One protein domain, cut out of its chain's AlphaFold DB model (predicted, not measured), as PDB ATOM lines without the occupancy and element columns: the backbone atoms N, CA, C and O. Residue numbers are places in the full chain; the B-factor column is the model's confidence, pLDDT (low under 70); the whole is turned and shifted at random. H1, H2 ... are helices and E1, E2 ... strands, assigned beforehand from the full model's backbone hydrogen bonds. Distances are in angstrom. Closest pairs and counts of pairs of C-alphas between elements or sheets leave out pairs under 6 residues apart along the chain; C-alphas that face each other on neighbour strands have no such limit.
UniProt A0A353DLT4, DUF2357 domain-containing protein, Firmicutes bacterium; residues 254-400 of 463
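AT A GLANCE: This is residues 254 to 400 of the 463 residues of the protein "DUF2357 domain-containing protein" of Firmicutes bacterium (UniProt A0A353DLT4). What would one see first? A strongly twisted, curled sheet of six strands has helices on both faces, in three layers: H2 covers E4 and E5 on one face, and H1 and H3 are on the other. E1 to E4 form a meander, each strand the antiparallel neighbour of the one before, and a long loop, residues 269 to 292, precedes E1. What is it built of? The printed part has 147 residues, with three named helices and six named strands in the order H1 E1 E2 E3 E4 H2 E5 E6 H3, a mixed class; the sheet, also mixed, runs E1 E2 E3 E4 E5 E6. What is its outline? It is compact, with a radius of gyration of the C-alphas of 15.4 A, and elongated, spanning 50 by 32 by 31 A.

IN THESE COORDINATES: Where are the strands? E1 is residues 293 to 297, E2 300 to 306, E3 312 to 320, 25.7 A long, and E6 377 to 379. E4, residues 326 to 340, is 36.5 A long from C-alpha 326 at (-13.601, 42.978, -67.871) and bends by 72 degrees at residue 337; E5, residues 361 to 369, bends by 84 degrees at residue 366. Where are the helices? H1, residues 254 to 268, runs 21.4 A from C-alpha 254 at (-29.365, 34.236, -37.811). H2 is residues 345 to 356, 15.9 A, and H3, residues 386 to 398, runs 18.6 A to C-alpha 398 at (-9.744, 35.347, -54.595).

HOW THE PARTS SIT: How do the strands pair? E1 and E2, E2 and E3, and E3 and E4 are hairpins, with N 295 and O 302 at 2.9 A, N 303 and O 316 at 2.8 A, and N 317 and O 330 at 2.8 A. E4 and E5 are parallel, N 335 and O 363 at 2.9 A, and so are E5 and E6, N 378 and O 364 at 2.8 A. How does H2 sit? E4, H2, E5 form a strand-helix-strand unit, two parallel neighbour strands with a helix between, whose crossover is right-handed. H2 is on the sheet at a height of 8.6 A, over E5 and only just over E4, on which 3 of its C-alphas fall; its closest C-alphas to E5 are those of Gln 356 and Cys 362, 6.3 A. And H1 and H3? H1 is on the sheet at a height of 8.6 A over E4, slantwise at 41 degrees on the local plane, the closest C-alphas being those of Asp 254 and Lys 338, 5.5 A; H3 is at the sheet's level. Residues 264 to 268 of H1 touch residues 387 to 392 of H3, the closest C-alphas being those of Val 268 and Lys 388, 6.2 A, only just about perpendicular at 72 degrees. How are the helix backbones? Each O i to N i+4 pair is within hydrogen-bond range in H1 and H3, and 7 of 8 are in H2.

THE WHOLE: How large is it, and is it cut? The two C-alphas farthest apart, those of Gly 323 and Glu 343, are 50.3 A apart, and the printed part has no cut. Which link is long? H1 to E1, 24 residues; within it residues 281 to 282 pair antiparallel with residues 288 to 289. Where is confidence low? The mean pLDDT of the printed part is 78.0, and residues 272 to 279, 322 to 324, 370 to 375, 383 to 386 and 389 are under 70.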
ATOM      1  N   ASP A 254     -30.187  34.326 -36.604       76.88
ATOM      2  CA  ASP A 254     -29.365  34.236 -37.811       76.88
ATOM      3  C   ASP A 254     -29.307  35.563 -38.585       76.88
ATOM      4  O   ASP A 254     -28.250  35.878 -39.124       76.88
ATOM      5  N   ASN A 255     -30.362  36.395 -38.570       83.88
ATOM      6  CA  ASN A 255     -30.316  37.750 -39.153       83.88
ATOM      7  C   ASN A 255     -29.326  38.636 -38.397       83.88
ATOM      8  O   ASN A 255     -28.501  39.315 -38.998       83.88
ATOM      9  N   LEU A 256     -29.374  38.576 -37.065       81.69
ATOM     10  CA  LEU A 256     -28.451  39.310 -36.208       81.69
ATOM     11  C   LEU A 256     -26.991  38.914 -36.471       81.69
ATOM     12  O   LEU A 256     -26.107  39.767 -36.535       81.69
ATOM     13  N   TYR A 257     -26.732  37.614 -36.634       85.19
ATOM     14  CA  TYR A 257     -25.397  37.131 -36.972       85.19
ATOM     15  C   TYR A 257     -24.992  37.511 -38.405       85.19
ATOM     16  O   TYR A 257     -23.855  37.920 -38.625       85.19
ATOM     17  N   TYR A 258     -25.919  37.453 -39.361       88.50
ATOM     18  CA  TYR A 258     -25.720  37.922 -40.732       88.50
ATOM     19  C   TYR A 258     -25.279  39.390 -40.780       88.50
ATOM     20  O   TYR A 258     -24.269  39.708 -41.410       88.50
ATOM     21  N   ASP A 259     -25.966  40.270 -40.054       85.94
ATOM     22  CA  ASP A 259     -25.633  41.693 -39.994       85.94
ATOM     23  C   ASP A 259     -24.232  41.926 -39.419       85.94
ATOM     24  O   ASP A 259     -23.453  42.724 -39.951       85.94
ATOM     25  N   PHE A 260     -23.868  41.171 -38.379       86.06
ATOM     26  CA  PHE A 260     -22.517  41.181 -37.828       86.06
ATOM     27  C   PHE A 260     -21.464  40.721 -38.848       86.06
ATOM     28  O   PHE A 260     -20.429  41.367 -39.002       86.06
ATOM     29  N   VAL A 261     -21.714  39.637 -39.584       87.31
ATOM     30  CA  VAL A 261     -20.789  39.145 -40.615       87.31
ATOM     31  C   VAL A 261     -20.551  40.218 -41.683       87.31
ATOM     32  O   VAL A 261     -19.398  40.497 -42.020       87.31
ATOM     33  N   ILE A 262     -21.605  40.890 -42.153       86.88
ATOM     34  CA  ILE A 262     -21.478  41.996 -43.112       86.88
ATOM     35  C   ILE A 262     -20.657  43.148 -42.526       86.88
ATOM     36  O   ILE A 262     -19.762  43.662 -43.197       86.88
ATOM     37  N   LEU A 263     -20.892  43.529 -41.268       84.06
ATOM     38  CA  LEU A 263     -20.080  44.545 -40.596       84.06
ATOM     39  C   LEU A 263     -18.597  44.177 -40.554       84.06
ATOM     40  O   LEU A 263     -17.752  45.019 -40.863       84.06
ATOM     41  N   THR A 264     -18.269  42.933 -40.193       84.81
ATOM     42  CA  THR A 264     -16.866  42.497 -40.148       84.81
ATOM     43  C   THR A 264     -16.218  42.599 -41.529       84.81
ATOM     44  O   THR A 264     -15.099  43.095 -41.631       84.81
ATOM     45  N   LEU A 265     -16.936  42.249 -42.601       85.81
ATOM     46  CA  LEU A 265     -16.452  42.382 -43.977       85.81
ATOM     47  C   LEU A 265     -16.200  43.850 -44.353       85.81
ATOM     48  O   LEU A 265     -15.131  44.186 -44.866       85.81
ATOM     49  N   LEU A 266     -17.164  44.732 -44.068       82.06
ATOM     50  CA  LEU A 266     -17.072  46.170 -44.346       82.06
ATOM     51  C   LEU A 266     -15.993  46.871 -43.508       82.06
ATOM     52  O   LEU A 266     -15.468  47.903 -43.918       82.06
ATOM     53  N   SER A 267     -15.639  46.314 -42.347       79.44
ATOM     54  CA  SER A 267     -14.537  46.831 -41.531       79.44
ATOM     55  C   SER A 267     -13.163  46.574 -42.163       79.44
ATOM     56  O   SER A 267     -12.242  47.373 -41.991       79.44
ATOM     57  N   VAL A 268     -13.028  45.478 -42.920       78.00
ATOM     58  CA  VAL A 268     -11.768  45.049 -43.545       78.00
ATOM     59  C   VAL A 268     -11.631  45.613 -44.956       78.00
ATOM     60  O   VAL A 268     -10.555  46.073 -45.338       78.00
ATOM     61  N   LEU A 269     -12.714  45.598 -45.734       78.62
ATOM     62  CA  LEU A 269     -12.704  46.010 -47.133       78.62
ATOM     63  C   LEU A 269     -13.287  47.416 -47.318       78.62
ATOM     64  O   LEU A 269     -14.388  47.691 -46.845       78.62
ATOM     65  N   PRO A 270     -12.609  48.308 -48.068       74.00
ATOM     66  CA  PRO A 270     -13.023  49.699 -48.221       74.00
ATOM     67  C   PRO A 270     -14.134  49.856 -49.273       74.00
ATOM     68  O   PRO A 270     -13.986  50.600 -50.244       74.00
ATOM     69  N   PHE A 271     -15.254  49.149 -49.111       74.56
ATOM     70  CA  PHE A 271     -16.427  49.370 -49.953       74.56
ATOM     71  C   PHE A 271     -16.980  50.786 -49.718       74.56
ATOM     72  O   PHE A 271     -17.086  51.211 -48.568       74.56
ATOM     73  N   PRO A 272     -17.346  51.533 -50.775       65.19
ATOM     74  CA  PRO A 272     -17.913  52.871 -50.643       65.19
ATOM     75  C   PRO A 272     -19.385  52.769 -50.226       65.19
ATOM     76  O   PRO A 272     -20.288  52.829 -51.054       65.19
ATOM     77  N   VAL A 273     -19.615  52.555 -48.933       61.94
ATOM     78  CA  VAL A 273     -20.959  52.445 -48.338       61.94
ATOM     79  C   VAL A 273     -21.466  53.796 -47.809       61.94
ATOM     80  O   VAL A 273     -22.662  53.980 -47.625       61.94
ATOM     81  N   ASP A 274     -20.565  54.768 -47.638       54.91
ATOM     82  CA  ASP A 274     -20.857  56.103 -47.090       54.91
ATOM     83  C   ASP A 274     -21.247  57.155 -48.143       54.91
ATOM     84  O   ASP A 274     -21.690  58.252 -47.795       54.91
ATOM     85  N   ASP A 275     -21.081  56.858 -49.433       50.59
ATOM     86  CA  ASP A 275     -21.568  57.750 -50.481       50.59
ATOM     87  C   ASP A 275     -23.085  57.595 -50.583       50.59
ATOM     88  O   ASP A 275     -23.590  56.476 -50.598       50.59
ATOM     89  N   LYS A 276     -23.808  58.712 -50.750       52.03
ATOM     90  CA  LYS A 276     -25.274  58.831 -50.968       52.03
ATOM     91  C   LYS A 276     -25.851  57.982 -52.133       52.03
ATOM     92  O   LYS A 276     -26.960  58.230 -52.590       52.03
ATOM     93  N   ARG A 277     -25.068  57.049 -52.675       48.84
ATOM     94  CA  ARG A 277     -25.325  56.126 -53.778       48.84
ATOM     95  C   ARG A 277     -25.561  54.677 -53.325       48.84
ATOM     96  O   ARG A 277     -26.057  53.918 -54.143       48.84
ATOM     97  N   VAL A 278     -25.208  54.278 -52.096       57.22
ATOM     98  CA  VAL A 278     -25.475  52.918 -51.578       57.22
ATOM     99  C   VAL A 278     -26.469  53.007 -50.424       57.22
ATOM    100  O   VAL A 278     -26.133  53.447 -49.330       57.22
ATOM    101  N   ASN A 279     -27.712  52.592 -50.668       67.44
ATOM    102  CA  ASN A 279     -28.756  52.587 -49.646       67.44
ATOM    103  C   ASN A 279     -28.570  51.394 -48.698       67.44
ATOM    104  O   ASN A 279     -28.971  50.275 -49.024       67.44
ATOM    105  N   LEU A 280     -27.985  51.631 -47.522       76.44
ATOM    106  CA  LEU A 280     -28.128  50.731 -46.378       76.44
ATOM    107  C   LEU A 280     -29.474  50.983 -45.701       76.44
ATOM    108  O   LEU A 280     -29.789  52.118 -45.343       76.44
ATOM    109  N   ARG A 281     -30.265  49.933 -45.490       81.06
ATOM    110  CA  ARG A 281     -31.530  50.023 -44.748       81.06
ATOM    111  C   ARG A 281     -31.804  48.739 -43.987       81.06
ATOM    112  O   ARG A 281     -31.451  47.669 -44.463       81.06
ATOM    113  N   PHE A 282     -32.475  48.843 -42.851       81.75
ATOM    114  CA  PHE A 282     -33.043  47.675 -42.185       81.75
ATOM    115  C   PHE A 282     -34.420  47.362 -42.778       81.75
ATOM    116  O   PHE A 282     -35.165  48.286 -43.117       81.75
ATOM    117  N   ASP A 283     -34.734  46.080 -42.963       81.81
ATOM    118  CA  ASP A 283     -36.082  45.637 -43.327       81.81
ATOM    119  C   ASP A 283     -36.983  45.444 -42.092       81.81
ATOM    120  O   ASP A 283     -36.579  45.698 -40.958       81.81
ATOM    121  N   GLU A 284     -38.226  45.010 -42.313       77.62
ATOM    122  CA  GLU A 284     -39.219  44.753 -41.255       77.62
ATOM    123  C   GLU A 284     -38.797  43.638 -40.279       77.62
ATOM    124  O   GLU A 284     -39.359  43.523 -39.193       77.62
ATOM    125  N   TYR A 285     -37.793  42.837 -40.650       75.69
ATOM    126  CA  TYR A 285     -37.250  41.730 -39.867       75.69
ATOM    127  C   TYR A 285     -35.903  42.067 -39.220       75.69
ATOM    128  O   TYR A 285     -35.179  41.153 -38.805       75.69
ATOM    129  N   ASP A 286     -35.570  43.360 -39.139       76.06
ATOM    130  CA  ASP A 286     -34.324  43.877 -38.579       76.06
ATOM    131  C   ASP A 286     -33.063  43.339 -39.269       76.06
ATOM    132  O   ASP A 286     -32.009  43.272 -38.650       76.06
ATOM    133  N   ARG A 287     -33.142  42.997 -40.560       82.81
ATOM    134  CA  ARG A 287     -31.981  42.589 -41.361       82.81
ATOM    135  C   ARG A 287     -31.428  43.757 -42.170       82.81
ATOM    136  O   ARG A 287     -32.183  44.481 -42.827       82.81
ATOM    137  N   LEU A 288     -30.105  43.898 -42.195       83.88
ATOM    138  CA  LEU A 288     -29.404  44.878 -43.017       83.88
ATOM    139  C   LEU A 288     -29.501  44.514 -44.506       83.88
ATOM    140  O   LEU A 288     -28.987  43.493 -44.969       83.88
ATOM    141  N   ARG A 289     -30.127  45.402 -45.274       85.75
ATOM    142  CA  ARG A 289     -30.221  45.365 -46.733       85.75
ATOM    143  C   ARG A 289     -29.278  46.386 -47.336       85.75
ATOM    144  O   ARG A 289     -29.213  47.525 -46.868       85.75
ATOM    145  N   PHE A 290     -28.589  45.993 -48.401       84.38
ATOM    146  CA  PHE A 290     -27.649  46.863 -49.098       84.38
ATOM    147  C   PHE A 290     -27.736  46.699 -50.615       84.38
ATOM    148  O   PHE A 290     -27.993  45.616 -51.147       84.38
ATOM    149  N   GLU A 291     -27.521  47.798 -51.334       83.19
ATOM    150  CA  GLU A 291     -27.405  47.768 -52.790       83.19
ATOM    151  C   GLU A 291     -26.023  47.258 -53.229       83.19
ATOM    152  O   GLU A 291     -25.045  47.435 -52.499       83.19
ATOM    153  N   PRO A 292     -25.907  46.635 -54.420       84.44
ATOM    154  CA  PRO A 292     -24.636  46.106 -54.888       84.44
ATOM    155  C   PRO A 292     -23.539  47.172 -54.919       84.44
ATOM    156  O   PRO A 292     -23.646  48.164 -55.641       84.44
ATOM    157  N   SER A 293     -22.459  46.935 -54.183       83.81
ATOM    158  CA  SER A 293     -21.319  47.845 -54.084       83.81
ATOM    159  C   SER A 293     -20.101  47.248 -54.783       83.81
ATOM    160  O   SER A 293     -20.002  46.037 -54.985       83.81
ATOM    161  N   ARG A 294     -19.174  48.106 -55.217       85.81
ATOM    162  CA  ARG A 294     -17.934  47.668 -55.864       85.81
ATOM    163  C   ARG A 294     -16.735  48.441 -55.348       85.81
ATOM    164  O   ARG A 294     -16.826  49.649 -55.145       85.81
ATOM    165  N   VAL A 295     -15.613  47.751 -55.200       84.19
ATOM    166  CA  VAL A 295     -14.321  48.333 -54.837       84.19
ATOM    167  C   VAL A 295     -13.260  47.850 -55.818       84.19
ATOM    168  O   VAL A 295     -13.228  46.675 -56.176       84.19
ATOM    169  N   LYS A 296     -12.414  48.768 -56.293       81.56
ATOM    170  CA  LYS A 296     -11.300  48.448 -57.192       81.56
ATOM    171  C   LYS A 296     -10.010  48.353 -56.380       81.56
ATOM    172  O   LYS A 296      -9.645  49.309 -55.703       81.56
ATOM    173  N   ILE A 297      -9.332  47.214 -56.472       77.62
ATOM    174  CA  ILE A 297      -8.047  46.914 -55.840       77.62
ATOM    175  C   ILE A 297      -7.079  46.529 -56.964       77.62
ATOM    176  O   ILE A 297      -7.111  45.412 -57.479       77.62
ATOM    177  N   GLY A 298      -6.249  47.479 -57.402       77.19
ATOM    178  CA  GLY A 298      -5.387  47.285 -58.572       77.19
ATOM    179  C   GLY A 298      -6.205  46.953 -59.827       77.19
ATOM    180  O   GLY A 298      -7.074  47.734 -60.226       77.19
ATOM    181  N   ASN A 299      -5.951  45.785 -60.419       77.19
ATOM    182  CA  ASN A 299      -6.641  45.298 -61.624       77.19
ATOM    183  C   ASN A 299      -7.858  44.415 -61.308       77.19
ATOM    184  O   ASN A 299      -8.511  43.901 -62.211       77.19
ATOM    185  N   VAL A 300      -8.195  44.274 -60.025       81.25
ATOM    186  CA  VAL A 300      -9.352  43.517 -59.559       81.25
ATOM    187  C   VAL A 300     -10.452  44.471 -59.118       81.25
ATOM    188  O   VAL A 300     -10.208  45.459 -58.429       81.25
ATOM    189  N   ILE A 301     -11.688  44.167 -59.487       85.75
ATOM    190  CA  ILE A 301     -12.891  44.826 -58.996       85.75
ATOM    191  C   ILE A 301     -13.687  43.788 -58.207       85.75
ATOM    192  O   ILE A 301     -14.240  42.856 -58.784       85.75
ATOM    193  N   LEU A 302     -13.768  43.968 -56.893       86.31
ATOM    194  CA  LEU A 302     -14.641  43.170 -56.039       86.31
ATOM    195  C   LEU A 302     -16.033  43.797 -56.044       86.31
ATOM    196  O   LEU A 302     -16.174  44.993 -55.780       86.31
ATOM    197  N   ARG A 303     -17.062  43.006 -56.337       88.62
ATOM    198  CA  ARG A 303     -18.467  43.421 -56.291       88.62
ATOM    199  C   ARG A 303     -19.207  42.605 -55.240       88.62
ATOM    200  O   ARG A 303     -19.303  41.391 -55.366       88.62
ATOM    201  N   LEU A 304     -19.770  43.285 -54.253       89.69
ATOM    202  CA  LEU A 304     -20.582  42.697 -53.194       89.69
ATOM    203  C   LEU A 304     -22.066  42.888 -53.527       89.69
ATOM    204  O   LEU A 304     -22.479  43.978 -53.917       89.69
ATOM    205  N   SER A 305     -22.876  41.841 -53.391       89.19
ATOM    206  CA  SER A 305     -24.329  41.901 -53.595       89.19
ATOM    207  C   SER A 305     -25.074  40.962 -52.654       89.19
ATOM    208  O   SER A 305     -24.529  39.963 -52.209       89.19
ATOM    209  N   GLU A 306     -26.321  41.289 -52.335       89.19
ATOM    210  CA  GLU A 306     -27.124  40.550 -51.358       89.19
ATOM    211  C   GLU A 306     -27.952  39.419 -52.001       89.19
ATOM    212  O   GLU A 306     -28.561  39.630 -53.057       89.19
ATOM    213  N   ASP A 307     -28.079  38.253 -51.346       88.00
ATOM    214  CA  ASP A 307     -29.177  37.322 -51.642       88.00
ATOM    215  C   ASP A 307     -30.453  37.823 -50.952       88.00
ATOM    216  O   ASP A 307     -30.618  37.738 -49.734       88.00
ATOM    217  N   LYS A 308     -31.388  38.352 -51.743       82.44
ATOM    218  CA  LYS A 308     -32.650  38.898 -51.224       82.44
ATOM    219  C   LYS A 308     -33.537  37.840 -50.561       82.44
ATOM    220  O   LYS A 308     -34.347  38.203 -49.712       82.44
ATOM    221  N   LYS A 309     -33.416  36.566 -50.961       80.31
ATOM    222  CA  LYS A 309     -34.284  35.465 -50.512       80.31
ATOM    223  C   LYS A 309     -33.659  34.632 -49.391       80.31
ATOM    224  O   LYS A 309     -34.395  34.121 -48.558       80.31
ATOM    225  N   GLY A 310     -32.336  34.481 -49.385       82.12
ATOM    226  CA  GLY A 310     -31.594  33.694 -48.392       82.12
ATOM    227  C   GLY A 310     -30.789  34.549 -47.414       82.12
ATOM    228  O   GLY A 310     -30.646  35.755 -47.606       82.12
ATOM    229  N   LEU A 311     -30.238  33.930 -46.368       85.25
ATOM    230  CA  LEU A 311     -29.258  34.549 -45.463       85.25
ATOM    231  C   LEU A 311     -27.852  34.391 -46.033       85.25
ATOM    232  O   LEU A 311     -27.019  33.661 -45.511       85.25
ATOM    233  N   GLY A 312     -27.607  35.035 -47.166       89.19
ATOM    234  CA  GLY A 312     -26.324  34.958 -47.842       89.19
ATOM    235  C   GLY A 312     -26.048  36.185 -48.687       89.19
ATOM    236  O   GLY A 312     -26.917  37.027 -48.923       89.19
ATOM    237  N   PHE A 313     -24.812  36.283 -49.141       91.19
ATOM    238  CA  PHE A 313     -24.372  37.335 -50.038       91.19
ATOM    239  C   PHE A 313     -23.403  36.771 -51.069       91.19
ATOM    240  O   PHE A 313     -22.811  35.708 -50.902       91.19
ATOM    241  N   ILE A 314     -23.300  37.485 -52.178       91.19
ATOM    242  CA  ILE A 314     -22.523  37.105 -53.343       91.19
ATOM    243  C   ILE A 314     -21.364  38.081 -53.453       91.19
ATOM    244  O   ILE A 314     -21.571  39.302 -53.492       91.19
ATOM    245  N   LEU A 315     -20.159  37.535 -53.539       88.12
ATOM    246  CA  LEU A 315     -18.949  38.285 -53.801       88.12
ATOM    247  C   LEU A 315     -18.414  37.879 -55.171       88.12
ATOM    248  O   LEU A 315     -18.090  36.719 -55.396       88.12
ATOM    249  N   ASN A 316     -18.333  38.838 -56.086       87.69
ATOM    250  CA  ASN A 316     -17.784  38.614 -57.415       87.69
ATOM    251  C   ASN A 316     -16.418  39.274 -57.518       87.69
ATOM    252  O   ASN A 316     -16.271  40.454 -57.190       87.69
ATOM    253  N   THR A 317     -15.457  38.540 -58.049       85.31
ATOM    254  CA  THR A 317     -14.131  39.043 -58.381       85.31
ATOM    255  C   THR A 317     -14.081  39.237 -59.884       85.31
ATOM    256  O   THR A 317     -14.144  38.274 -60.635       85.31
ATOM    257  N   LEU A 318     -14.021  40.488 -60.336       85.50
ATOM    258  CA  LEU A 318     -13.929  40.838 -61.752       85.50
ATOM    259  C   LEU A 318     -12.506  41.300 -62.048       85.50
ATOM    260  O   LEU A 318     -12.011  42.226 -61.405       85.50
ATOM    261  N   ILE A 319     -11.860  40.710 -63.042       81.19
ATOM    262  CA  ILE A 319     -10.552  41.156 -63.513       81.19
ATOM    263  C   ILE A 319     -10.770  42.157 -64.633       81.19
ATOM    264  O   ILE A 319     -11.453  41.861 -65.612       81.19
ATOM    265  N   ALA A 320     -10.175  43.338 -64.503       80.06
ATOM    266  CA  ALA A 320     -10.205  44.364 -65.528       80.06
ATOM    267  C   ALA A 320      -8.805  44.603 -66.100       80.06
ATOM    268  O   ALA A 320      -7.823  44.679 -65.361       80.06
ATOM    269  N   ASP A 321      -8.735  44.786 -67.416       73.50
ATOM    270  CA  ASP A 321      -7.523  45.262 -68.077       73.50
ATOM    271  C   ASP A 321      -7.211  46.720 -67.680       73.50
ATOM    272  O   ASP A 321      -8.055  47.436 -67.126       73.50
ATOM    273  N   ASN A 322      -6.026  47.209 -68.044       67.44
ATOM    274  CA  ASN A 322      -5.613  48.605 -67.898       67.44
ATOM    275  C   ASN A 322      -6.601  49.582 -68.571       67.44
ATOM    276  O   ASN A 322      -6.768  50.707 -68.102       67.44
ATOM    277  N   GLY A 323      -7.315  49.139 -69.616       63.88
ATOM    278  CA  GLY A 323      -8.399  49.882 -70.274       63.88
ATOM    279  C   GLY A 323      -9.777  49.789 -69.596       63.88
ATOM    280  O   GLY A 323     -10.743  50.356 -70.097       63.88
ATOM    281  N   GLY A 324      -9.909  49.060 -68.482       67.00
ATOM    282  CA  GLY A 324     -11.160  48.911 -67.726       67.00
ATOM    283  C   GLY A 324     -12.153  47.886 -68.288       67.00
ATOM    284  O   GLY A 324     -13.240  47.731 -67.731       67.00
ATOM    285  N   LYS A 325     -11.796  47.172 -69.363       75.88
ATOM    286  CA  LYS A 325     -12.593  46.066 -69.907       75.88
ATOM    287  C   LYS A 325     -12.460  44.842 -69.001       75.88
ATOM    288  O   LYS A 325     -11.347  44.482 -68.632       75.88
ATOM    289  N   ILE A 326     -13.585  44.213 -68.663       78.06
ATOM    290  CA  ILE A 326     -13.601  42.978 -67.871       78.06
ATOM    291  C   ILE A 326     -13.073  41.838 -68.750       78.06
ATOM    292  O   ILE A 326     -13.605  41.608 -69.837       78.06
ATOM    293  N   ILE A 327     -12.006  41.188 -68.289       73.31
ATOM    294  CA  ILE A 327     -11.340  40.064 -68.956       73.31
ATOM    295  C   ILE A 327     -11.947  38.753 -68.465       73.31
ATOM    296  O   ILE A 327     -12.292  37.899 -69.273       73.31
ATOM    297  N   ASP A 328     -12.085  38.626 -67.147       74.94
ATOM    298  CA  ASP A 328     -12.488  37.389 -66.489       74.94
ATOM    299  C   ASP A 328     -13.256  37.691 -65.199       74.94
ATOM    300  O   ASP A 328     -13.193  38.813 -64.673       74.94
ATOM    301  N   TYR A 329     -13.996  36.708 -64.696       81.50
ATOM    302  CA  TYR A 329     -14.731  36.836 -63.450       81.50
ATOM    303  C   TYR A 329     -14.871  35.512 -62.704       81.50
ATOM    304  O   TYR A 329     -14.994  34.456 -63.308       81.50
ATOM    305  N   SER A 330     -14.934  35.597 -61.378       81.12
ATOM    306  CA  SER A 330     -15.349  34.500 -60.511       81.12
ATOM    307  C   SER A 330     -16.400  34.975 -59.517       81.12
ATOM    308  O   SER A 330     -16.466  36.152 -59.146       81.12
ATOM    309  N   THR A 331     -17.270  34.059 -59.126       85.50
ATOM    310  CA  THR A 331     -18.478  34.305 -58.350       85.50
ATOM    311  C   THR A 331     -18.517  33.366 -57.151       85.50
ATOM    312  O   THR A 331     -18.520  32.144 -57.287       85.50
ATOM    313  N   TYR A 332     -18.560  33.951 -55.956       86.56
ATOM    314  CA  TYR A 332     -18.563  33.222 -54.694       86.56
ATOM    315  C   TYR A 332     -19.863  33.484 -53.948       86.56
ATOM    316  O   TYR A 332     -20.255  34.637 -53.747       86.56
ATOM    317  N   TYR A 333     -20.514  32.416 -53.499       89.44
ATOM    318  CA  TYR A 333     -21.689  32.506 -52.641       89.44
ATOM    319  C   TYR A 333     -21.314  32.229 -51.187       89.44
ATOM    320  O   TYR A 333     -20.732  31.195 -50.874       89.44
ATOM    321  N   LEU A 334     -21.659  33.151 -50.292       90.12
ATOM    322  CA  LEU A 334     -21.376  33.065 -48.862       90.12
ATOM    323  C   LEU A 334     -22.704  32.924 -48.121       90.12
ATOM    324  O   LEU A 334     -23.477  33.879 -48.029       90.12
ATOM    325  N   LEU A 335     -22.984  31.719 -47.622       90.94
ATOM    326  CA  LEU A 335     -24.159  31.423 -46.808       90.94
ATOM    327  C   LEU A 335     -23.831  31.660 -45.338       90.94
ATOM    328  O   LEU A 335     -22.878  31.082 -44.824       90.94
ATOM    329  N   VAL A 336     -24.635  32.456 -44.646       90.25
ATOM    330  CA  VAL A 336     -24.460  32.721 -43.219       90.25
ATOM    331  C   VAL A 336     -25.444  31.879 -42.416       90.25
ATOM    332  O   VAL A 336     -26.649  31.911 -42.655       90.25
ATOM    333  N   SER A 337     -24.924  31.146 -41.438       87.81
ATOM    334  CA  SER A 337     -25.711  30.421 -40.439       87.81
ATOM    335  C   SER A 337     -25.005  30.541 -39.104       87.81
ATOM    336  O   SER A 337     -23.806  30.306 -39.037       87.81
ATOM    337  N   LYS A 338     -25.701  30.875 -38.016       84.06
ATOM    338  CA  LYS A 338     -25.039  31.039 -36.715       84.06
ATOM    339  C   LYS A 338     -24.404  29.740 -36.219       84.06
ATOM    340  O   LYS A 338     -23.303  29.758 -35.681       84.06
ATOM    341  N   ASN A 339     -25.090  28.615 -36.387       81.19
ATOM    342  CA  ASN A 339     -24.602  27.314 -35.942       81.19
ATOM    343  C   ASN A 339     -24.465  26.368 -37.137       81.19
ATOM    344  O   ASN A 339     -25.302  26.368 -38.038       81.19
ATOM    345  N   TYR A 340     -23.446  25.517 -37.104       79.69
ATOM    346  CA  TYR A 340     -23.266  24.383 -38.002       79.69
ATOM    347  C   TYR A 340     -22.986  23.140 -37.146       79.69
ATOM    348  O   TYR A 340     -21.924  23.006 -36.520       79.69
ATOM    349  N   ASN A 341     -23.999  22.284 -37.029       79.25
ATOM    350  CA  ASN A 341     -24.026  21.100 -36.175       79.25
ATOM    351  C   ASN A 341     -24.668  19.908 -36.902       79.25
ATOM    352  O   ASN A 341     -25.201  20.043 -37.999       79.25
ATOM    353  N   SER A 342     -24.629  18.726 -36.287       73.44
ATOM    354  CA  SER A 342     -25.187  17.500 -36.876       73.44
ATOM    355  C   SER A 342     -26.683  17.584 -37.201       73.44
ATOM    356  O   SER A 342     -27.152  16.860 -38.072       73.44
ATOM    357  N   GLU A 343     -27.433  18.455 -36.523       73.00
ATOM    358  CA  GLU A 343     -28.881  18.596 -36.700       73.00
ATOM    359  C   GLU A 343     -29.231  19.438 -37.933       73.00
ATOM    360  O   GLU A 343     -30.148  19.098 -38.678       73.00
ATOM    361  N   ASN A 344     -28.493  20.525 -38.180       78.38
ATOM    362  CA  ASN A 344     -28.784  21.462 -39.267       78.38
ATOM    363  C   ASN A 344     -27.889  21.297 -40.505       78.38
ATOM    364  O   ASN A 344     -28.199  21.851 -41.563       78.38
ATOM    365  N   MET A 345     -26.826  20.495 -40.409       79.06
ATOM    366  CA  MET A 345     -25.875  20.235 -41.491       79.06
ATOM    367  C   MET A 345     -26.564  19.784 -42.783       79.06
ATOM    368  O   MET A 345     -26.241  20.287 -43.858       79.06
ATOM    369  N   ALA A 346     -27.540  18.874 -42.698       80.31
ATOM    370  CA  ALA A 346     -28.254  18.380 -43.877       80.31
ATOM    371  C   ALA A 346     -29.036  19.495 -44.595       80.31
ATOM    372  O   ALA A 346     -29.006  19.588 -45.820       80.31
ATOM    373  N   ILE A 347     -29.694  20.371 -43.831       82.56
ATOM    374  CA  ILE A 347     -30.494  21.482 -44.362       82.56
ATOM    375  C   ILE A 347     -29.583  22.509 -45.041       82.56
ATOM    376  O   ILE A 347     -29.828  22.903 -46.181       82.56
ATOM    377  N   ILE A 348     -28.498  22.896 -44.365       82.44
ATOM    378  CA  ILE A 348     -27.526  23.879 -44.861       82.44
ATOM    379  C   ILE A 348     -26.833  23.362 -46.127       82.44
ATOM    380  O   ILE A 348     -26.743  24.079 -47.124       82.44
ATOM    381  N   ASN A 349     -26.414  22.095 -46.135       82.56
ATOM    382  CA  ASN A 349     -25.764  21.496 -47.298       82.56
ATOM    383  C   ASN A 349     -26.715  21.346 -48.487       82.56
ATOM    384  O   ASN A 349     -26.298  21.562 -49.622       82.56
ATOM    385  N   ASN A 350     -27.993  21.040 -48.255       82.44
ATOM    386  CA  ASN A 350     -28.987  21.029 -49.329       82.44
ATOM    387  C   ASN A 350     -29.187  22.429 -49.927       82.44
ATOM    388  O   ASN A 350     -29.173  22.569 -51.149       82.44
ATOM    389  N   ALA A 351     -29.269  23.468 -49.089       81.00
ATOM    390  CA  ALA A 351     -29.362  24.850 -49.558       81.00
ATOM    391  C   ALA A 351     -28.136  25.276 -50.388       81.00
ATOM    392  O   ALA A 351     -28.275  26.008 -51.366       81.00
ATOM    393  N   LEU A 352     -26.934  24.798 -50.042       82.00
ATOM    394  CA  LEU A 352     -25.721  25.050 -50.826       82.00
ATOM    395  C   LEU A 352     -25.696  24.272 -52.135       82.00
ATOM    396  O   LEU A 352     -25.306  24.840 -53.150       82.00
ATOM    397  N   ARG A 353     -26.135  23.008 -52.150       80.88
ATOM    398  CA  ARG A 353     -26.183  22.182 -53.371       80.88
ATOM    399  C   ARG A 353     -27.017  22.832 -54.471       80.88
ATOM    400  O   ARG A 353     -26.615  22.827 -55.630       80.88
ATOM    401  N   GLU A 354     -28.136  23.461 -54.118       79.25
ATOM    402  CA  GLU A 354     -28.946  24.221 -55.082       79.25
ATOM    403  C   GLU A 354     -28.192  25.417 -55.688       79.25
ATOM    404  O   GLU A 354     -28.454  25.821 -56.826       79.25
ATOM    405  N   LYS A 355     -27.259  25.998 -54.928       80.00
ATOM    406  CA  LYS A 355     -26.496  27.195 -55.295       80.00
ATOM    407  C   LYS A 355     -25.183  26.850 -56.007       80.00
ATOM    408  O   LYS A 355     -24.780  27.612 -56.877       80.00
ATOM    409  N   GLN A 356     -24.586  25.690 -55.736       77.62
ATOM    410  CA  GLN A 356     -23.339  25.212 -56.354       77.62
ATOM    411  C   GLN A 356     -23.400  25.140 -57.885       77.62
ATOM    412  O   GLN A 356     -22.386  25.306 -58.545       77.62
ATOM    413  N   ASN A 357     -24.587  24.965 -58.472       74.38
ATOM    414  CA  ASN A 357     -24.751  24.978 -59.930       74.38
ATOM    415  C   ASN A 357     -24.707  26.388 -60.551       74.38
ATOM    416  O   ASN A 357     -24.723  26.517 -61.772       74.38
ATOM    417  N   ARG A 358     -24.750  27.450 -59.736       79.19
ATOM    418  CA  ARG A 358     -24.850  28.851 -60.188       79.19
ATOM    419  C   ARG A 358     -23.626  29.699 -59.860       79.19
ATOM    420  O   ARG A 358     -23.549  30.815 -60.364       79.19
ATOM    421  N   PHE A 359     -22.746  29.211 -58.994       81.25
ATOM    422  CA  PHE A 359     -21.583  29.935 -58.489       81.25
ATOM    423  C   PHE A 359     -20.353  29.036 -58.569       81.25
ATOM    424  O   PHE A 359     -20.471  27.822 -58.413       81.25
ATOM    425  N   ASP A 360     -19.184  29.637 -58.765       75.00
ATOM    426  CA  ASP A 360     -17.927  28.902 -58.952       75.00
ATOM    427  C   ASP A 360     -17.462  28.249 -57.644       75.00
ATOM    428  O   ASP A 360     -16.899  27.145 -57.632       75.00
ATOM    429  N   ASP A 361     -17.753  28.909 -56.517       78.62
ATOM    430  CA  ASP A 361     -17.563  28.338 -55.191       78.62
ATOM    431  C   ASP A 361     -18.605  28.808 -54.173       78.62
ATOM    432  O   ASP A 361     -19.203  29.883 -54.289       78.62
ATOM    433  N   CYS A 362     -18.824  27.987 -53.148       83.06
ATOM    434  CA  CYS A 362     -19.809  28.243 -52.102       83.06
ATOM    435  C   CYS A 362     -19.202  27.995 -50.719       83.06
ATOM    436  O   CYS A 362     -18.700  26.908 -50.447       83.06
ATOM    437  N   PHE A 363     -19.313  28.980 -49.832       83.62
ATOM    438  CA  PHE A 363     -18.763  28.945 -48.480       83.62
ATOM    439  C   PHE A 363     -19.864  29.104 -47.430       83.62
ATOM    440  O   PHE A 363     -20.840  29.828 -47.635       83.62
ATOM    441  N   ILE A 364     -19.675  28.462 -46.280       86.00
ATOM    442  CA  ILE A 364     -20.494  28.648 -45.082       86.00
ATOM    443  C   ILE A 364     -19.749  29.575 -44.136       86.00
ATOM    444  O   ILE A 364     -18.617  29.296 -43.759       86.00
ATOM    445  N   ILE A 365     -20.398  30.640 -43.691       84.75
ATOM    446  CA  ILE A 365     -19.928  31.467 -42.588       84.75
ATOM    447  C   ILE A 365     -20.720  31.078 -41.350       84.75
ATOM    448  O   ILE A 365     -21.949  31.175 -41.343       84.75
ATOM    449  N   THR A 366     -20.015  30.641 -40.310       84.19
ATOM    450  CA  THR A 366     -20.634  30.217 -39.054       84.19
ATOM    451  C   THR A 366     -19.912  30.753 -37.837       84.19
ATOM    452  O   THR A 366     -18.695  30.930 -37.854       84.19
ATOM    453  N   LEU A 367     -20.669  30.989 -36.767       78.62
ATOM    454  CA  LEU A 367     -20.103  31.319 -35.466       78.62
ATOM    455  C   LEU A 367     -19.575  30.045 -34.803       78.62
ATOM    456  O   LEU A 367     -18.482  30.022 -34.245       78.62
ATOM    457  N   ASN A 368     -20.358  28.970 -34.896       74.62
ATOM    458  CA  ASN A 368     -20.075  27.706 -34.236       74.62
ATOM    459  C   ASN A 368     -20.047  26.578 -35.246       74.62
ATOM    460  O   ASN A 368     -21.056  26.251 -35.868       74.62
ATOM    461  N   ASN A 369     -18.887  25.944 -35.359       73.62
ATOM    462  CA  ASN A 369     -18.738  24.697 -36.081       73.62
ATOM    463  C   ASN A 369     -18.453  23.597 -35.062       73.62
ATOM    464  O   ASN A 369     -17.388  23.569 -34.449       73.62
ATOM    465  N   THR A 370     -19.436  22.730 -34.843       68.06
ATOM    466  CA  THR A 370     -19.297  21.554 -33.964       68.06
ATOM    467  C   THR A 370     -18.929  20.294 -34.745       68.06
ATOM    468  O   THR A 370     -18.719  19.239 -34.152       68.06
ATOM    469  N   THR A 371     -18.830  20.399 -36.070       65.38
ATOM    470  CA  THR A 371     -18.428  19.302 -36.947       65.38
ATOM    471  C   THR A 371     -16.907  19.267 -37.104       65.38
ATOM    472  O   THR A 371     -16.224  20.278 -36.947       65.38
ATOM    473  N   LEU A 372     -16.365  18.094 -37.441       60.44
ATOM    474  CA  LEU A 372     -14.945  17.936 -37.785       60.44
ATOM    475  C   LEU A 372     -14.604  18.507 -39.172       60.44
ATOM    476  O   LEU A 372     -13.431  18.611 -39.520       60.44
ATOM    477  N   ASN A 373     -15.615  18.864 -39.965       62.56
ATOM    478  CA  ASN A 373     -15.422  19.394 -41.304       62.56
ATOM    479  C   ASN A 373     -15.028  20.875 -41.227       62.56
ATOM    480  O   ASN A 373     -15.743  21.665 -40.615       62.56
ATOM    481  N   GLN A 374     -13.904  21.250 -41.834       63.12
ATOM    482  CA  GLN A 374     -13.432  22.637 -41.911       63.12
ATOM    483  C   GLN A 374     -13.388  23.176 -43.346       63.12
ATOM    484  O   GLN A 374     -13.145  24.367 -43.540       63.12
ATOM    485  N   ASP A 375     -13.641  22.339 -44.352       62.94
ATOM    486  CA  ASP A 375     -13.534  22.760 -45.744       62.94
ATOM    487  C   ASP A 375     -14.696  23.687 -46.108       62.94
ATOM    488  O   ASP A 375     -15.853  23.404 -45.804       62.94
ATOM    489  N   HIS A 376     -14.387  24.791 -46.792       72.31
ATOM    490  CA  HIS A 376     -15.355  25.814 -47.214       72.31
ATOM    491  C   HIS A 376     -16.191  26.403 -46.060       72.31
ATOM    492  O   HIS A 376     -17.247  26.995 -46.291       72.31
ATOM    493  N   ILE A 377     -15.711  26.288 -44.816       75.88
ATOM    494  CA  ILE A 377     -16.353  26.849 -43.628       75.88
ATOM    495  C   ILE A 377     -15.460  27.945 -43.043       75.88
ATOM    496  O   ILE A 377     -14.372  27.691 -42.531       75.88
ATOM    497  N   LEU A 378     -15.948  29.180 -43.078       76.56
ATOM    498  CA  LEU A 378     -15.325  30.342 -42.457       76.56
ATOM    499  C   LEU A 378     -15.920  30.538 -41.060       76.56
ATOM    500  O   LEU A 378     -17.091  30.888 -40.908       76.56
ATOM    501  N   ASN A 379     -15.113  30.302 -40.026       76.12
ATOM    502  CA  ASN A 379     -15.558  30.445 -38.642       76.12
ATOM    503  C   ASN A 379     -15.293  31.872 -38.131       76.12
ATOM    504  O   ASN A 379     -14.171  32.178 -37.731       76.12
ATOM    505  N   ILE A 380     -16.304  32.749 -38.167       77.56
ATOM    506  CA  ILE A 380     -16.178  34.161 -37.766       77.56
ATOM    507  C   ILE A 380     -16.789  34.359 -36.377       77.56
ATOM    508  O   ILE A 380     -18.006  34.249 -36.202       77.56
ATOM    509  N   ARG A 381     -15.938  34.702 -35.403       73.88
ATOM    510  CA  ARG A 381     -16.283  34.802 -33.975       73.88
ATOM    511  C   ARG A 381     -16.178  36.218 -33.420       73.88
ATOM    512  O   ARG A 381     -15.526  37.078 -34.003       73.88
ATOM    513  N   PHE A 382     -16.810  36.428 -32.263       72.56
ATOM    514  CA  PHE A 382     -16.814  37.701 -31.530       72.56
ATOM    515  C   PHE A 382     -15.657  37.831 -30.528       72.56
ATOM    516  O   PHE A 382     -15.289  38.944 -30.144       72.56
ATOM    517  N   SER A 383     -15.114  36.704 -30.054       60.25
ATOM    518  CA  SER A 383     -14.075  36.648 -29.014       60.25
ATOM    519  C   SER A 383     -12.760  37.282 -29.432       60.25
ATOM    520  O   SER A 383     -12.046  37.822 -28.590       60.25
ATOM    521  N   ASN A 384     -12.424  37.215 -30.717       59.81
ATOM    522  CA  ASN A 384     -11.121  37.613 -31.212       59.81
ATOM    523  C   ASN A 384     -11.240  38.446 -32.494       59.81
ATOM    524  O   ASN A 384     -12.110  38.240 -33.333       59.81
ATOM    525  N   ASN A 385     -10.285  39.354 -32.702       63.44
ATOM    526  CA  ASN A 385     -10.121  40.077 -33.970       63.44
ATOM    527  C   ASN A 385      -9.643  39.163 -35.123       63.44
ATOM    528  O   ASN A 385      -9.095  39.640 -36.117       63.44
ATOM    529  N   SER A 386      -9.832  37.839 -35.007       65.00
ATOM    530  CA  SER A 386      -9.439  36.864 -36.029       65.00
ATOM    531  C   SER A 386     -10.237  37.036 -37.318       65.00
ATOM    532  O   SER A 386      -9.712  36.737 -38.389       65.00
ATOM    533  N   PHE A 387     -11.449  37.604 -37.240       73.00
ATOM    534  CA  PHE A 387     -12.272  37.916 -38.408       73.00
ATOM    535  C   PHE A 387     -11.513  38.758 -39.440       73.00
ATOM    536  O   PHE A 387     -11.695  38.560 -40.638       73.00
ATOM    537  N   LYS A 388     -10.613  39.650 -38.998       71.31
ATOM    538  CA  LYS A 388      -9.786  40.457 -39.900       71.31
ATOM    539  C   LYS A 388      -8.858  39.576 -40.731       71.31
ATOM    540  O   LYS A 388      -8.842  39.690 -41.951       71.31
ATOM    541  N   LEU A 389      -8.141  38.663 -40.077       68.94
ATOM    542  CA  LEU A 389      -7.240  37.722 -40.742       68.94
ATOM    543  C   LEU A 389      -8.008  36.768 -41.668       68.94
ATOM    544  O   LEU A 389      -7.541  36.484 -42.768       68.94
ATOM    545  N   ILE A 390      -9.186  36.298 -41.246       74.06
ATOM    546  CA  ILE A 390     -10.051  35.427 -42.053       74.06
ATOM    547  C   ILE A 390     -10.463  36.143 -43.339       74.06
ATOM    548  O   ILE A 390     -10.265  35.601 -44.424       74.06
ATOM    549  N   TRP A 391     -10.966  37.377 -43.237       77.38
ATOM    550  CA  TRP A 391     -11.355  38.158 -44.410       77.38
ATOM    551  C   TRP A 391     -10.173  38.517 -45.304       77.38
ATOM    552  O   TRP A 391     -10.281  38.403 -46.522       77.38
ATOM    553  N   GLU A 392      -9.034  38.903 -44.730       72.69
ATOM    554  CA  GLU A 392      -7.815  39.167 -45.496       72.69
ATOM    555  C   GLU A 392      -7.344  37.926 -46.261       72.69
ATOM    556  O   GLU A 392      -7.002  38.029 -47.438       72.69
ATOM    557  N   ASN A 393      -7.344  36.753 -45.626       71.69
ATOM    558  CA  ASN A 393      -6.954  35.501 -46.270       71.69
ATOM    559  C   ASN A 393      -7.959  35.078 -47.343       71.69
ATOM    560  O   ASN A 393      -7.546  34.692 -48.434       71.69
ATOM    561  N   PHE A 394      -9.257  35.222 -47.073       76.44
ATOM    562  CA  PHE A 394     -10.307  34.947 -48.048       76.44
ATOM    563  C   PHE A 394     -10.157  35.840 -49.288       76.44
ATOM    564  O   PHE A 394     -10.164  35.364 -50.420       76.44
ATOM    565  N   VAL A 395      -9.910  37.139 -49.098       76.75
ATOM    566  CA  VAL A 395      -9.668  38.081 -50.202       76.75
ATOM    567  C   VAL A 395      -8.387  37.755 -50.958       76.75
ATOM    568  O   VAL A 395      -8.394  37.783 -52.188       76.75
ATOM    569  N   LYS A 396      -7.302  37.397 -50.262       74.12
ATOM    570  CA  LYS A 396      -6.059  36.939 -50.902       74.12
ATOM    571  C   LYS A 396      -6.294  35.707 -51.767       74.12
ATOM    572  O   LYS A 396      -5.796  35.681 -52.883       74.12
ATOM    573  N   GLN A 397      -7.087  34.742 -51.300       73.31
ATOM    574  CA  GLN A 397      -7.452  33.554 -52.072       73.31
ATOM    575  C   GLN A 397      -8.122  33.930 -53.401       73.31
ATOM    576  O   GLN A 397      -7.761  33.399 -54.444       73.31
ATOM    577  N   MET A 398      -9.046  34.893 -53.385       71.62
ATOM    578  CA  MET A 398      -9.744  35.347 -54.595       71.62
ATOM    579  C   MET A 398      -8.873  36.215 -55.510       71.62
ATOM    580  O   MET A 398      -9.158  36.346 -56.697       71.62
ATOM    581  N   THR A 399      -7.824  36.834 -54.971       72.31
ATOM    582  CA  THR A 399      -6.960  37.795 -55.678       72.31
ATOM    583  C   THR A 399      -5.547  37.269 -55.908       72.31
ATOM    584  O   THR A 399      -4.622  38.047 -56.135       72.31
ATOM    585  N   PHE A 400      -5.362  35.951 -55.853       74.88
ATOM    586  CA  PHE A 400      -4.048  35.338 -55.963       74.88
ATOM    587  C   PHE A 400      -3.591  35.231 -57.424       74.88
ATOM    588  O   PHE A 400      -4.040  34.359 -58.170       74.88
TER     589      PHE A 400